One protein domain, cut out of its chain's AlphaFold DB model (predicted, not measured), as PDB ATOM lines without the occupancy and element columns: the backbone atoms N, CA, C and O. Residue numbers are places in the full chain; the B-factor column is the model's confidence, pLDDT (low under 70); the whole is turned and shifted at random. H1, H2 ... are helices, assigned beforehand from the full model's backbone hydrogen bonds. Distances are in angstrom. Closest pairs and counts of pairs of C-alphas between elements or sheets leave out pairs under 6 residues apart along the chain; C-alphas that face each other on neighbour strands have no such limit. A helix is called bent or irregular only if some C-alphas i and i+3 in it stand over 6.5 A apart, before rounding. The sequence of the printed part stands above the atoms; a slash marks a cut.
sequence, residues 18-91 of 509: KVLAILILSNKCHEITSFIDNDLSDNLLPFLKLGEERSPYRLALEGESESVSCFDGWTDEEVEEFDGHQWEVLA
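AT A GLANCE: This is residues 18 to 91 of the 509 residues of the protein "Putative serine threonine protein kinase protein" of Eutypa lata (strain UCR-EL1) (UniProt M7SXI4). The longest helix, H3, packs at a steep tilt on H1, one arm of a small helical hairpin made by H1 and H2, and a long looping stretch with no named element, residues 38 to 75, runs from the hairpin out to Arg 54 and back to H3. In that stretch a short antiparallel pairing, residues 48 to 49 with 59 to 60, ties the outgoing and returning chain together. The printed part has 74 residues with three named helices, in the order H1, H2, H3, and no named strand; the class is all helix, though under half of the residues, 31, are in named elements. The whole is compact, with a radius of gyration of the C-alphas of 11.2 A and spans of 28 by 27 by 21 A.

IN THESE COORDINATES: Find C-alpha 76 at (-31.649, -14.296, -53.391); from there H3, residues 76 to 89, runs 20.0 A to C-alpha 89 at (-36.298, -19.822, -34.697). Go back to C-alpha 18 at (-36.546, -13.527, -32.864), where H1, residues 18 to 25, begins its 10.5 A. H2 follows as residues 29 to 37, 14.4 A long, and is irregular, but only just: C-alphas 30 and 33 are 6.9 A apart.

HOW THE PARTS SIT: Start at H3, which touches H1; their closest C-alphas, those of Ile 22 and His 85, are 5.6 A apart. These two run opposite ways at a steep tilt of 58 degrees. H1 also touches H2, the closest C-alphas being those of Leu 23 and Cys 29, 4.8 A apart. H1 and H2 form a helical hairpin, running opposite ways at a shallow tilt of 27 degrees. H2 and H3 are apart. In H1 and H3 every O i to N i+4 pair is within hydrogen-bond range; in H2, 3 of 5 are.

THE WHOLE: The two C-alphas farthest apart, those of Asp 37 and Arg 54, are 30.4 A apart. The link from H1 to H2 is tight, with 3 residues, and the link from H2 to H3 is long, with 38. The printed part has no cut, its mean pLDDT is 92.9, and no printed residue is under 70.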
ATOM      1  N   LYS A  18     -36.556 -12.495 -31.821       96.00
ATOM      2  CA  LYS A  18     -36.546 -13.527 -32.864       96.00
ATOM      3  C   LYS A  18     -35.941 -12.980 -34.145       96.00
ATOM      4  O   LYS A  18     -35.049 -13.618 -34.685       96.00
ATOM      5  N   VAL A  19     -36.346 -11.783 -34.572       96.44
ATOM      6  CA  VAL A  19     -35.757 -11.106 -35.741       96.44
ATOM      7  C   VAL A  19     -34.246 -10.955 -35.566       96.44
ATOM      8  O   VAL A  19     -33.482 -11.368 -36.434       96.44
ATOM      9  N   LEU A  20     -33.791 -10.456 -34.412       97.06
ATOM     10  CA  LEU A  20     -32.363 -10.347 -34.116       97.06
ATOM     11  C   LEU A  20     -31.661 -11.713 -34.124       97.06
ATOM     12  O   LEU A  20     -30.555 -11.807 -34.645       97.06
ATOM     13  N   ALA A  21     -32.274 -12.761 -33.566       97.38
ATOM     14  CA  ALA A  21     -31.702 -14.105 -33.583       97.38
ATOM     15  C   ALA A  21     -31.529 -14.636 -35.014       97.38
ATOM     16  O   ALA A  21     -30.452 -15.126 -35.338       97.38
ATOM     17  N   ILE A  22     -32.538 -14.473 -35.876       97.69
ATOM     18  CA  ILE A  22     -32.474 -14.859 -37.296       97.69
ATOM     19  C   ILE A  22     -31.338 -14.098 -37.987       97.69
ATOM     20  O   ILE A  22     -30.483 -14.709 -38.614       97.69
ATOM     21  N   LEU A  23     -31.255 -12.778 -37.792       97.31
ATOM     22  CA  LEU A  23     -30.185 -11.959 -38.369       97.31
ATOM     23  C   LEU A  23     -28.791 -12.343 -37.864       97.31
ATOM     24  O   LEU A  23     -27.821 -12.223 -38.607       97.31
ATOM     25  N   ILE A  24     -28.658 -12.776 -36.608       97.19
ATOM     26  CA  ILE A  24     -27.389 -13.297 -36.084       97.19
ATOM     27  C   ILE A  24     -27.019 -14.599 -36.798       97.19
ATOM     28  O   ILE A  24     -25.868 -14.736 -37.206       97.19
ATOM     29  N   LEU A  25     -27.974 -15.520 -36.970       96.00
ATOM     30  CA  LEU A  25     -27.752 -16.783 -37.680       96.00
ATOM     31  C   LEU A  25     -27.364 -16.538 -39.148       96.00
ATOM     32  O   LEU A  25     -26.392 -17.122 -39.611       96.00
ATOM     33  N   SER A  26     -28.006 -15.573 -39.813       95.31
ATOM     34  CA  SER A  26     -27.686 -15.138 -41.184       95.31
ATOM     35  C   SER A  26     -26.465 -14.203 -41.296       95.31
ATOM     36  O   SER A  26     -26.271 -13.573 -42.330       95.31
ATOM     37  N   ASN A  27     -25.662 -14.005 -40.239       95.25
ATOM     38  CA  ASN A  27     -24.516 -13.070 -40.221       95.25
ATOM     39  C   ASN A  27     -24.832 -11.608 -40.644       95.25
ATOM     40  O   ASN A  27     -23.956 -10.864 -41.091       95.25
ATOM     41  N   LYS A  28     -26.074 -11.154 -40.450       95.81
ATOM     42  CA  LYS A  28     -26.617  -9.842 -40.855       95.81
ATOM     43  C   LYS A  28     -27.108  -9.014 -39.661       95.81
ATOM     44  O   LYS A  28     -27.988  -8.172 -39.794       95.81
ATOM     45  N   CYS A  29     -26.540  -9.208 -38.468       93.81
ATOM     46  CA  CYS A  29     -27.018  -8.565 -37.232       93.81
ATOM     47  C   CYS A  29     -27.088  -7.024 -37.281       93.81
ATOM     48  O   CYS A  29     -27.888  -6.429 -36.564       93.81
ATOM     49  N   HIS A  30     -26.283  -6.376 -38.131       94.00
ATOM     50  CA  HIS A  30     -26.289  -4.923 -38.332       94.00
ATOM     51  C   HIS A  30     -27.553  -4.409 -39.040       94.00
ATOM     52  O   HIS A  30     -27.897  -3.246 -38.870       94.00
ATOM     53  N   GLU A  31     -28.272  -5.271 -39.762       96.25
ATOM     54  CA  GLU A  31     -29.516  -4.933 -40.467       96.25
ATOM     55  C   GLU A  31     -30.714  -4.789 -39.519       96.25
ATOM     56  O   GLU A  31     -31.786  -4.360 -39.934       96.25
ATOM     57  N   ILE A  32     -30.550  -5.080 -38.220       95.81
ATOM     58  CA  ILE A  32     -31.626  -4.965 -37.225       95.81
ATOM     59  C   ILE A  32     -32.266  -3.570 -37.201       95.81
ATOM     60  O   ILE A  32     -33.465  -3.456 -36.960       95.81
ATOM     61  N   THR A  33     -31.500  -2.512 -37.489       94.94
ATOM     62  CA  THR A  33     -32.038  -1.147 -37.572       94.94
ATOM     63  C   THR A  33     -33.044  -1.008 -38.707       94.94
ATOM     64  O   THR A  33     -34.068  -0.374 -38.505       94.94
ATOM     65  N   SER A  34     -32.820  -1.669 -39.849       95.06
ATOM     66  CA  SER A  34     -33.764  -1.682 -40.974       95.06
ATOM     67  C   SER A  34     -35.104  -2.309 -40.572       95.06
ATOM     68  O   SER A  34     -36.158  -1.750 -40.862       95.06
ATOM     69  N   PHE A  35     -35.088  -3.417 -39.824       95.75
ATOM     70  CA  PHE A  35     -36.317  -4.050 -39.328       95.75
ATOM     71  C   PHE A  35     -37.030  -3.190 -38.278       95.75
ATOM     72  O   PHE A  35     -38.255  -3.105 -38.296       95.75
ATOM     73  N   ILE A  36     -36.282  -2.530 -37.387       93.25
ATOM     74  CA  ILE A  36     -36.849  -1.610 -36.389       93.25
ATOM     75  C   ILE A  36     -37.482  -0.390 -37.066       93.25
ATOM     76  O   ILE A  36     -38.613  -0.044 -36.742       93.25
ATOM     77  N   ASP A  37     -36.789   0.233 -38.021       93.25
ATOM     78  CA  ASP A  37     -37.246   1.447 -38.707       93.25
ATOM     79  C   ASP A  37     -38.484   1.197 -39.591       93.25
ATOM     80  O   ASP A  37     -39.242   2.127 -39.861       93.25
ATOM     81  N   ASN A  38     -38.701  -0.052 -40.023       91.56
ATOM     82  CA  ASN A  38     -39.876  -0.485 -40.790       91.56
ATOM     83  C   ASN A  38     -40.948  -1.192 -39.925       91.56
ATOM     84  O   ASN A  38     -41.858  -1.808 -40.477       91.56
ATOM     85  N   ASP A  39     -40.850  -1.141 -38.589       92.31
ATOM     86  CA  ASP A  39     -41.786  -1.774 -37.640       92.31
ATOM     87  C   ASP A  39     -41.979  -3.302 -37.832       92.31
ATOM     88  O   ASP A  39     -42.991  -3.891 -37.435       92.31
ATOM     89  N   LEU A  40     -40.973  -3.987 -38.388       93.38
ATOM     90  CA  LEU A  40     -40.979  -5.431 -38.632       93.38
ATOM     91  C   LEU A  40     -40.548  -6.235 -37.400       93.38
ATOM     92  O   LEU A  40     -39.439  -6.761 -37.320       93.38
ATOM     93  N   SER A  41     -41.445  -6.301 -36.419       93.56
ATOM     94  CA  SER A  41     -41.219  -6.976 -35.135       93.56
ATOM     95  C   SER A  41     -41.439  -8.497 -35.165       93.56
ATOM     96  O   SER A  41     -41.977  -9.054 -36.120       93.56
ATOM     97  N   ASP A  42     -41.097  -9.173 -34.063       94.75
ATOM     98  CA  ASP A  42     -41.261 -10.621 -33.870       94.75
ATOM     99  C   ASP A  42     -42.700 -11.122 -34.095       94.75
ATOM    100  O   ASP A  42     -42.891 -12.295 -34.422       94.75
ATOM    101  N   ASN A  43     -43.706 -10.261 -33.902       93.00
ATOM    102  CA  ASN A  43     -45.124 -10.601 -34.069       93.00
ATOM    103  C   ASN A  43     -45.555 -10.673 -35.541       93.00
ATOM    104  O   ASN A  43     -46.628 -11.197 -35.823       93.00
ATOM    105  N   LEU A  44     -44.742 -10.141 -36.461       93.50
ATOM    106  CA  LEU A  44     -45.003 -10.165 -37.902       93.50
ATOM    107  C   LEU A  44     -44.314 -11.334 -38.618       93.50
ATOM    108  O   LEU A  44     -44.497 -11.517 -39.818       93.50
ATOM    109  N   LEU A  45     -43.525 -12.128 -37.892       92.75
ATOM    110  CA  LEU A  45     -42.974 -13.376 -38.402       92.75
ATOM    111  C   LEU A  45     -44.065 -14.468 -38.438       92.75
ATOM    112  O   LEU A  45     -44.866 -14.559 -37.502       92.75
ATOM    113  N   PRO A  46     -44.048 -15.388 -39.419       94.25
ATOM    114  CA  PRO A  46     -43.078 -15.498 -40.508       94.25
ATOM    115  C   PRO A  46     -43.409 -14.603 -41.712       94.25
ATOM    116  O   PRO A  46     -44.574 -14.425 -42.059       94.25
ATOM    117  N   PHE A  47     -42.384 -14.145 -42.430       94.94
ATOM    118  CA  PHE A  47     -42.536 -13.666 -43.803       94.94
ATOM    119  C   PHE A  47     -42.616 -14.853 -44.770       94.94
ATOM    120  O   PHE A  47     -41.920 -15.855 -44.594       94.94
ATOM    121  N   LEU A  48     -43.462 -14.751 -45.794       92.81
ATOM    122  CA  LEU A  48     -43.756 -15.823 -46.743       92.81
ATOM    123  C   LEU A  48     -43.137 -15.535 -48.113       92.81
ATOM    124  O   LEU A  48     -43.131 -14.394 -48.576       92.81
ATOM    125  N   LYS A  49     -42.642 -16.581 -48.788       91.69
ATOM    126  CA  LYS A  49     -42.085 -16.469 -50.143       91.69
ATOM    127  C   LYS A  49     -43.165 -16.051 -51.143       91.69
ATOM    128  O   LYS A  49     -44.205 -16.699 -51.244       91.69
ATOM    129  N   LEU A  50     -42.880 -15.008 -51.918       90.75
ATOM    130  CA  LEU A  50     -43.702 -14.574 -53.042       90.75
ATOM    131  C   LEU A  50     -43.421 -15.410 -54.298       90.75
ATOM    132  O   LEU A  50     -42.271 -15.638 -54.678       90.75
ATOM    133  N   GLY A  51     -44.490 -15.771 -55.005       84.69
ATOM    134  CA  GLY A  51     -44.415 -16.478 -56.282       84.69
ATOM    135  C   GLY A  51     -44.106 -17.973 -56.159       84.69
ATOM    136  O   GLY A  51     -44.133 -18.560 -55.081       84.69
ATOM    137  N   GLU A  52     -43.861 -18.609 -57.303       82.44
ATOM    138  CA  GLU A  52     -43.570 -20.044 -57.387       82.44
ATOM    139  C   GLU A  52     -42.125 -20.368 -56.964       82.44
ATOM    140  O   GLU A  52     -41.279 -19.483 -56.834       82.44
ATOM    141  N   GLU A  53     -41.801 -21.656 -56.802       74.25
ATOM    142  CA  GLU A  53     -40.474 -22.109 -56.350       74.25
ATOM    143  C   GLU A  53     -39.305 -21.519 -57.159       74.25
ATOM    144  O   GLU A  53     -38.258 -21.231 -56.582       74.25
ATOM    145  N   ARG A  54     -39.497 -21.294 -58.466       79.38
ATOM    146  CA  ARG A  54     -38.470 -20.788 -59.396       79.38
ATOM    147  C   ARG A  54     -38.386 -19.262 -59.493       79.38
ATOM    148  O   ARG A  54     -37.549 -18.762 -60.242       79.38
ATOM    149  N   SER A  55     -39.263 -18.530 -58.811       85.06
ATOM    150  CA  SER A  55     -39.217 -17.066 -58.780       85.06
ATOM    151  C   SER A  55     -38.035 -16.559 -57.940       85.06
ATOM    152  O   SER A  55     -37.598 -17.283 -57.040       85.06
ATOM    153  N   PRO A  56     -37.550 -15.321 -58.192       86.50
ATOM    154  CA  PRO A  56     -36.581 -14.658 -57.320       86.50
ATOM    155  C   PRO A  56     -37.019 -14.714 -55.859       86.50
ATOM    156  O   PRO A  56     -38.216 -14.607 -55.568       86.50
ATOM    157  N   TYR A  57     -36.065 -14.882 -54.950       90.12
ATOM    158  CA  TYR A  57     -36.379 -15.130 -53.551       90.12
ATOM    159  C   TYR A  57     -36.775 -13.829 -52.853       90.12
ATOM    160  O   TYR A  57     -35.942 -13.022 -52.459       90.12
ATOM    161  N   ARG A  58     -38.085 -13.607 -52.733       93.31
ATOM    162  CA  ARG A  58     -38.663 -12.419 -52.096       93.31
ATOM    163  C   ARG A  58     -39.628 -12.834 -51.009       93.31
ATOM    164  O   ARG A  58     -40.432 -13.740 -51.225       93.31
ATOM    165  N   LEU A  59     -39.562 -12.152 -49.875       94.50
ATOM    166  CA  LEU A  59     -40.404 -12.409 -48.716       94.50
ATOM    167  C   LEU A  59     -41.384 -11.255 -48.515       94.50
ATOM    168  O   LEU A  59     -41.017 -10.094 -48.683       94.50
ATOM    169  N   ALA A  60     -42.618 -11.575 -48.150       94.75
ATOM    170  CA  ALA A  60     -43.676 -10.616 -47.858       94.75
ATOM    171  C   ALA A  60     -44.372 -10.956 -46.540       94.75
ATOM    172  O   ALA A  60     -44.296 -12.085 -46.053       94.75
ATOM    173  N   LEU A  61     -45.085  -9.982 -45.983       93.25
ATOM    174  CA  LEU A  61     -46.044 -10.246 -44.916       93.25
ATOM    175  C   LEU A  61     -47.165 -11.156 -45.430       93.25
ATOM    176  O   LEU A  61     -47.511 -11.141 -46.614       93.25
ATOM    177  N   GLU A  62     -47.739 -11.955 -44.537       88.00
ATOM    178  CA  GLU A  62     -48.863 -12.817 -44.889       88.00
ATOM    179  C   GLU A  62     -50.031 -11.992 -45.457       88.00
ATOM    180  O   GLU A  62     -50.495 -11.035 -44.843       88.00
ATOM    181  N   GLY A  63     -50.499 -12.368 -46.652       86.50
ATOM    182  CA  GLY A  63     -51.577 -11.672 -47.363       86.50
ATOM    183  C   GLY A  63     -51.132 -10.487 -48.226       86.50
ATOM    184  O   GLY A  63     -51.934 -10.002 -49.025       86.50
ATOM    185  N   GLU A  64     -49.870 -10.063 -48.135       91.56
ATOM    186  CA  GLU A  64     -49.334  -8.969 -48.942       91.56
ATOM    187  C   GLU A  64     -48.742  -9.457 -50.269       91.56
ATOM    188  O   GLU A  64     -48.268 -10.585 -50.408       91.56
ATOM    189  N   SER A  65     -48.779  -8.580 -51.276       88.94
ATOM    190  CA  SER A  65     -48.279  -8.874 -52.632       88.94
ATOM    191  C   SER A  65     -46.907  -8.266 -52.928       88.94
ATOM    192  O   SER A  65     -46.293  -8.587 -53.950       88.94
ATOM    193  N   GLU A  66     -46.419  -7.408 -52.033       90.62
ATOM    194  CA  GLU A  66     -45.150  -6.701 -52.167       90.62
ATOM    195  C   GLU A  66     -44.116  -7.245 -51.183       90.62
ATOM    196  O   GLU A  66     -44.435  -7.647 -50.065       90.62
ATOM    197  N   SER A  67     -42.859  -7.275 -51.630       92.50
ATOM    198  CA  SER A  67     -41.741  -7.706 -50.793       92.50
ATOM    199  C   SER A  67     -41.501  -6.689 -49.686       92.50
ATOM    200  O   SER A  67     -41.569  -5.484 -49.930       92.50
ATOM    201  N   VAL A  68     -41.142  -7.161 -48.495       92.81
ATOM    202  CA  VAL A  68     -40.677  -6.274 -47.423       92.81
ATOM    203  C   VAL A  68     -39.356  -5.614 -47.829       92.81
ATOM    204  O   VAL A  68     -38.415  -6.291 -48.247       92.81
ATOM    205  N   SER A  69     -39.300  -4.286 -47.705       91.12
ATOM    206  CA  SER A  69     -38.185  -3.426 -48.140       91.12
ATOM    207  C   SER A  69     -36.890  -3.654 -47.362       91.12
ATOM    208  O   SER A  69     -35.816  -3.275 -47.814       91.12
ATOM    209  N   CYS A  70     -36.949  -4.298 -46.195       91.94
ATOM    210  CA  CYS A  70     -35.770  -4.567 -45.367       91.94
ATOM    211  C   CYS A  70     -34.750  -5.495 -46.040       91.94
ATOM    212  O   CYS A  70     -33.592  -5.517 -45.635       91.94
ATOM    213  N   PHE A  71     -35.180  -6.237 -47.064       93.81
ATOM    214  CA  PHE A  71     -34.321  -7.085 -47.890       93.81
ATOM    215  C   PHE A  71     -33.784  -6.360 -49.136       93.81
ATOM    216  O   PHE A  71     -33.137  -6.981 -49.979       93.81
ATOM    217  N   ASP A  72     -34.031  -5.054 -49.290       90.50
ATOM    218  CA  ASP A  72     -33.503  -4.286 -50.415       90.50
ATOM    219  C   ASP A  72     -31.968  -4.328 -50.417       90.50
ATOM    220  O   ASP A  72     -31.297  -3.951 -49.458       90.50
ATOM    221  N   GLY A  73     -31.397  -4.799 -51.526       90.88
ATOM    222  CA  GLY A  73     -29.950  -4.972 -51.677       90.88
ATOM    223  C   GLY A  73     -29.405  -6.318 -51.192       90.88
ATOM    224  O   GLY A  73     -28.216  -6.567 -51.388       90.88
ATOM    225  N   TRP A  74     -30.244  -7.189 -50.626       96.06
ATOM    226  CA  TRP A  74     -29.879  -8.575 -50.331       96.06
ATOM    227  C   TRP A  74     -29.923  -9.427 -51.603       96.06
ATOM    228  O   TRP A  74     -30.691  -9.154 -52.532       96.06
ATOM    229  N   THR A  75     -29.086 -10.461 -51.666       96.06
ATOM    230  CA  THR A  75     -29.138 -11.456 -52.748       96.06
ATOM    231  C   THR A  75     -30.233 -12.494 -52.489       96.06
ATOM    232  O   THR A  75     -30.642 -12.699 -51.349       96.06
ATOM    233  N   ASP A  76     -30.676 -13.200 -53.534       94.00
ATOM    234  CA  ASP A  76     -31.649 -14.296 -53.391       94.00
ATOM    235  C   ASP A  76     -31.186 -15.359 -52.368       94.00
ATOM    236  O   ASP A  76     -32.005 -15.870 -51.610       94.00
ATOM    237  N   GLU A  77     -29.881 -15.652 -52.313       94.94
ATOM    238  CA  GLU A  77     -29.283 -16.614 -51.372       94.94
ATOM    239  C   GLU A  77     -29.363 -16.123 -49.918       94.94
ATOM    240  O   GLU A  77     -29.717 -16.887 -49.026       94.94
ATOM    241  N   GLU A  78     -29.112 -14.833 -49.675       96.38
ATOM    242  CA  GLU A  78     -29.196 -14.242 -48.333       96.38
ATOM    243  C   GLU A  78     -30.645 -14.197 -47.818       96.38
ATOM    244  O   GLU A  78     -30.898 -14.403 -46.629       96.38
ATOM    245  N   VAL A  79     -31.615 -13.932 -48.702       96.06
ATOM    246  CA  VAL A  79     -33.042 -13.945 -48.337       96.06
ATOM    247  C   VAL A  79     -33.531 -15.378 -48.097       96.06
ATOM    248  O   VAL A  79     -34.319 -15.612 -47.181       96.06
ATOM    249  N   GLU A  80     -33.054 -16.350 -48.880       94.81
ATOM    250  CA  GLU A  80     -33.336 -17.771 -48.654       94.81
ATOM    251  C   GLU A  80     -32.762 -18.271 -47.318       94.81
ATOM    252  O   GLU A  80     -33.458 -18.977 -46.586       94.81
ATOM    253  N   GLU A  81     -31.541 -17.862 -46.963       95.94
ATOM    254  CA  GLU A  81     -30.922 -18.165 -45.666       95.94
ATOM    255  C   GLU A  81     -31.726 -17.560 -44.504       95.94
ATOM    256  O   GLU A  81     -31.994 -18.243 -43.510       95.94
ATOM    257  N   PHE A  82     -32.181 -16.307 -44.638       96.44
ATOM    258  CA  PHE A  82     -33.080 -15.691 -43.659       96.44
ATOM    259  C   PHE A  82     -34.386 -16.482 -43.510       96.44
ATOM    260  O   PHE A  82     -34.803 -16.753 -42.382       96.44
ATOM    261  N   ASP A  83     -35.036 -16.870 -44.617       95.19
ATOM    262  CA  ASP A  83     -36.269 -17.667 -44.562       95.19
ATOM    263  C   ASP A  83     -36.031 -18.998 -43.844       95.19
ATOM    264  O   ASP A  83     -36.805 -19.364 -42.962       95.19
ATOM    265  N   GLY A  84     -34.937 -19.700 -44.158       94.12
ATOM    266  CA  GLY A  84     -34.560 -20.945 -43.486       94.12
ATOM    267  C   GLY A  84     -34.449 -20.780 -41.967       94.12
ATOM    268  O   GLY A  84     -35.160 -21.455 -41.214       94.12
ATOM    269  N   HIS A  85     -33.628 -19.830 -41.511       96.38
ATOM    270  CA  HIS A  85     -33.426 -19.571 -40.082       96.38
ATOM    271  C   HIS A  85     -34.673 -19.032 -39.380       96.38
ATOM    272  O   HIS A  85     -34.891 -19.319 -38.201       96.38
ATOM    273  N   GLN A  86     -35.537 -18.299 -40.084       95.44
ATOM    274  CA  GLN A  86     -36.840 -17.904 -39.560       95.44
ATOM    275  C   GLN A  86     -37.646 -19.125 -39.121       95.44
ATOM    276  O   GLN A  86     -38.193 -19.131 -38.018       95.44
ATOM    277  N   TRP A  87     -37.722 -20.167 -39.949       94.44
ATOM    278  CA  TRP A  87     -38.481 -21.361 -39.591       94.44
ATOM    279  C   TRP A  87     -37.858 -22.120 -38.418       94.44
ATOM    280  O   TRP A  87     -38.602 -22.598 -37.564       94.44
ATOM    281  N   GLU A  88     -36.527 -22.163 -38.318       92.19
ATOM    282  CA  GLU A  88     -35.807 -22.744 -37.175       92.19
ATOM    283  C   GLU A  88     -36.092 -21.998 -35.864       92.19
ATOM    284  O   GLU A  88     -36.440 -22.612 -34.857       92.19
ATOM    285  N   VAL A  89     -36.019 -20.663 -35.875       92.94
ATOM    286  CA  VAL A  89     -36.298 -19.822 -34.697       92.94
ATOM    287  C   VAL A  89     -37.779 -19.871 -34.297       92.94
ATOM    288  O   VAL A  89     -38.120 -19.695 -33.124       92.94
ATOM    289  N   LEU A  90     -38.673 -20.126 -35.256       91.50
ATOM    290  CA  LEU A  90     -40.114 -20.284 -35.037       91.50
ATOM    291  C   LEU A  90     -40.544 -21.731 -34.754       91.50
ATOM    292  O   LEU A  90     -41.755 -21.997 -34.717       91.50
ATOM    293  N   ALA A  91     -39.601 -22.659 -34.558       88.50
ATOM    294  CA  ALA A  91     -39.908 -24.039 -34.207       88.50
ATOM    295  C   ALA A  91     -40.843 -24.095 -32.978       88.50
ATOM    296  O   ALA A  91     -40.643 -23.369 -31.996       88.50
TER     297      ALA A  91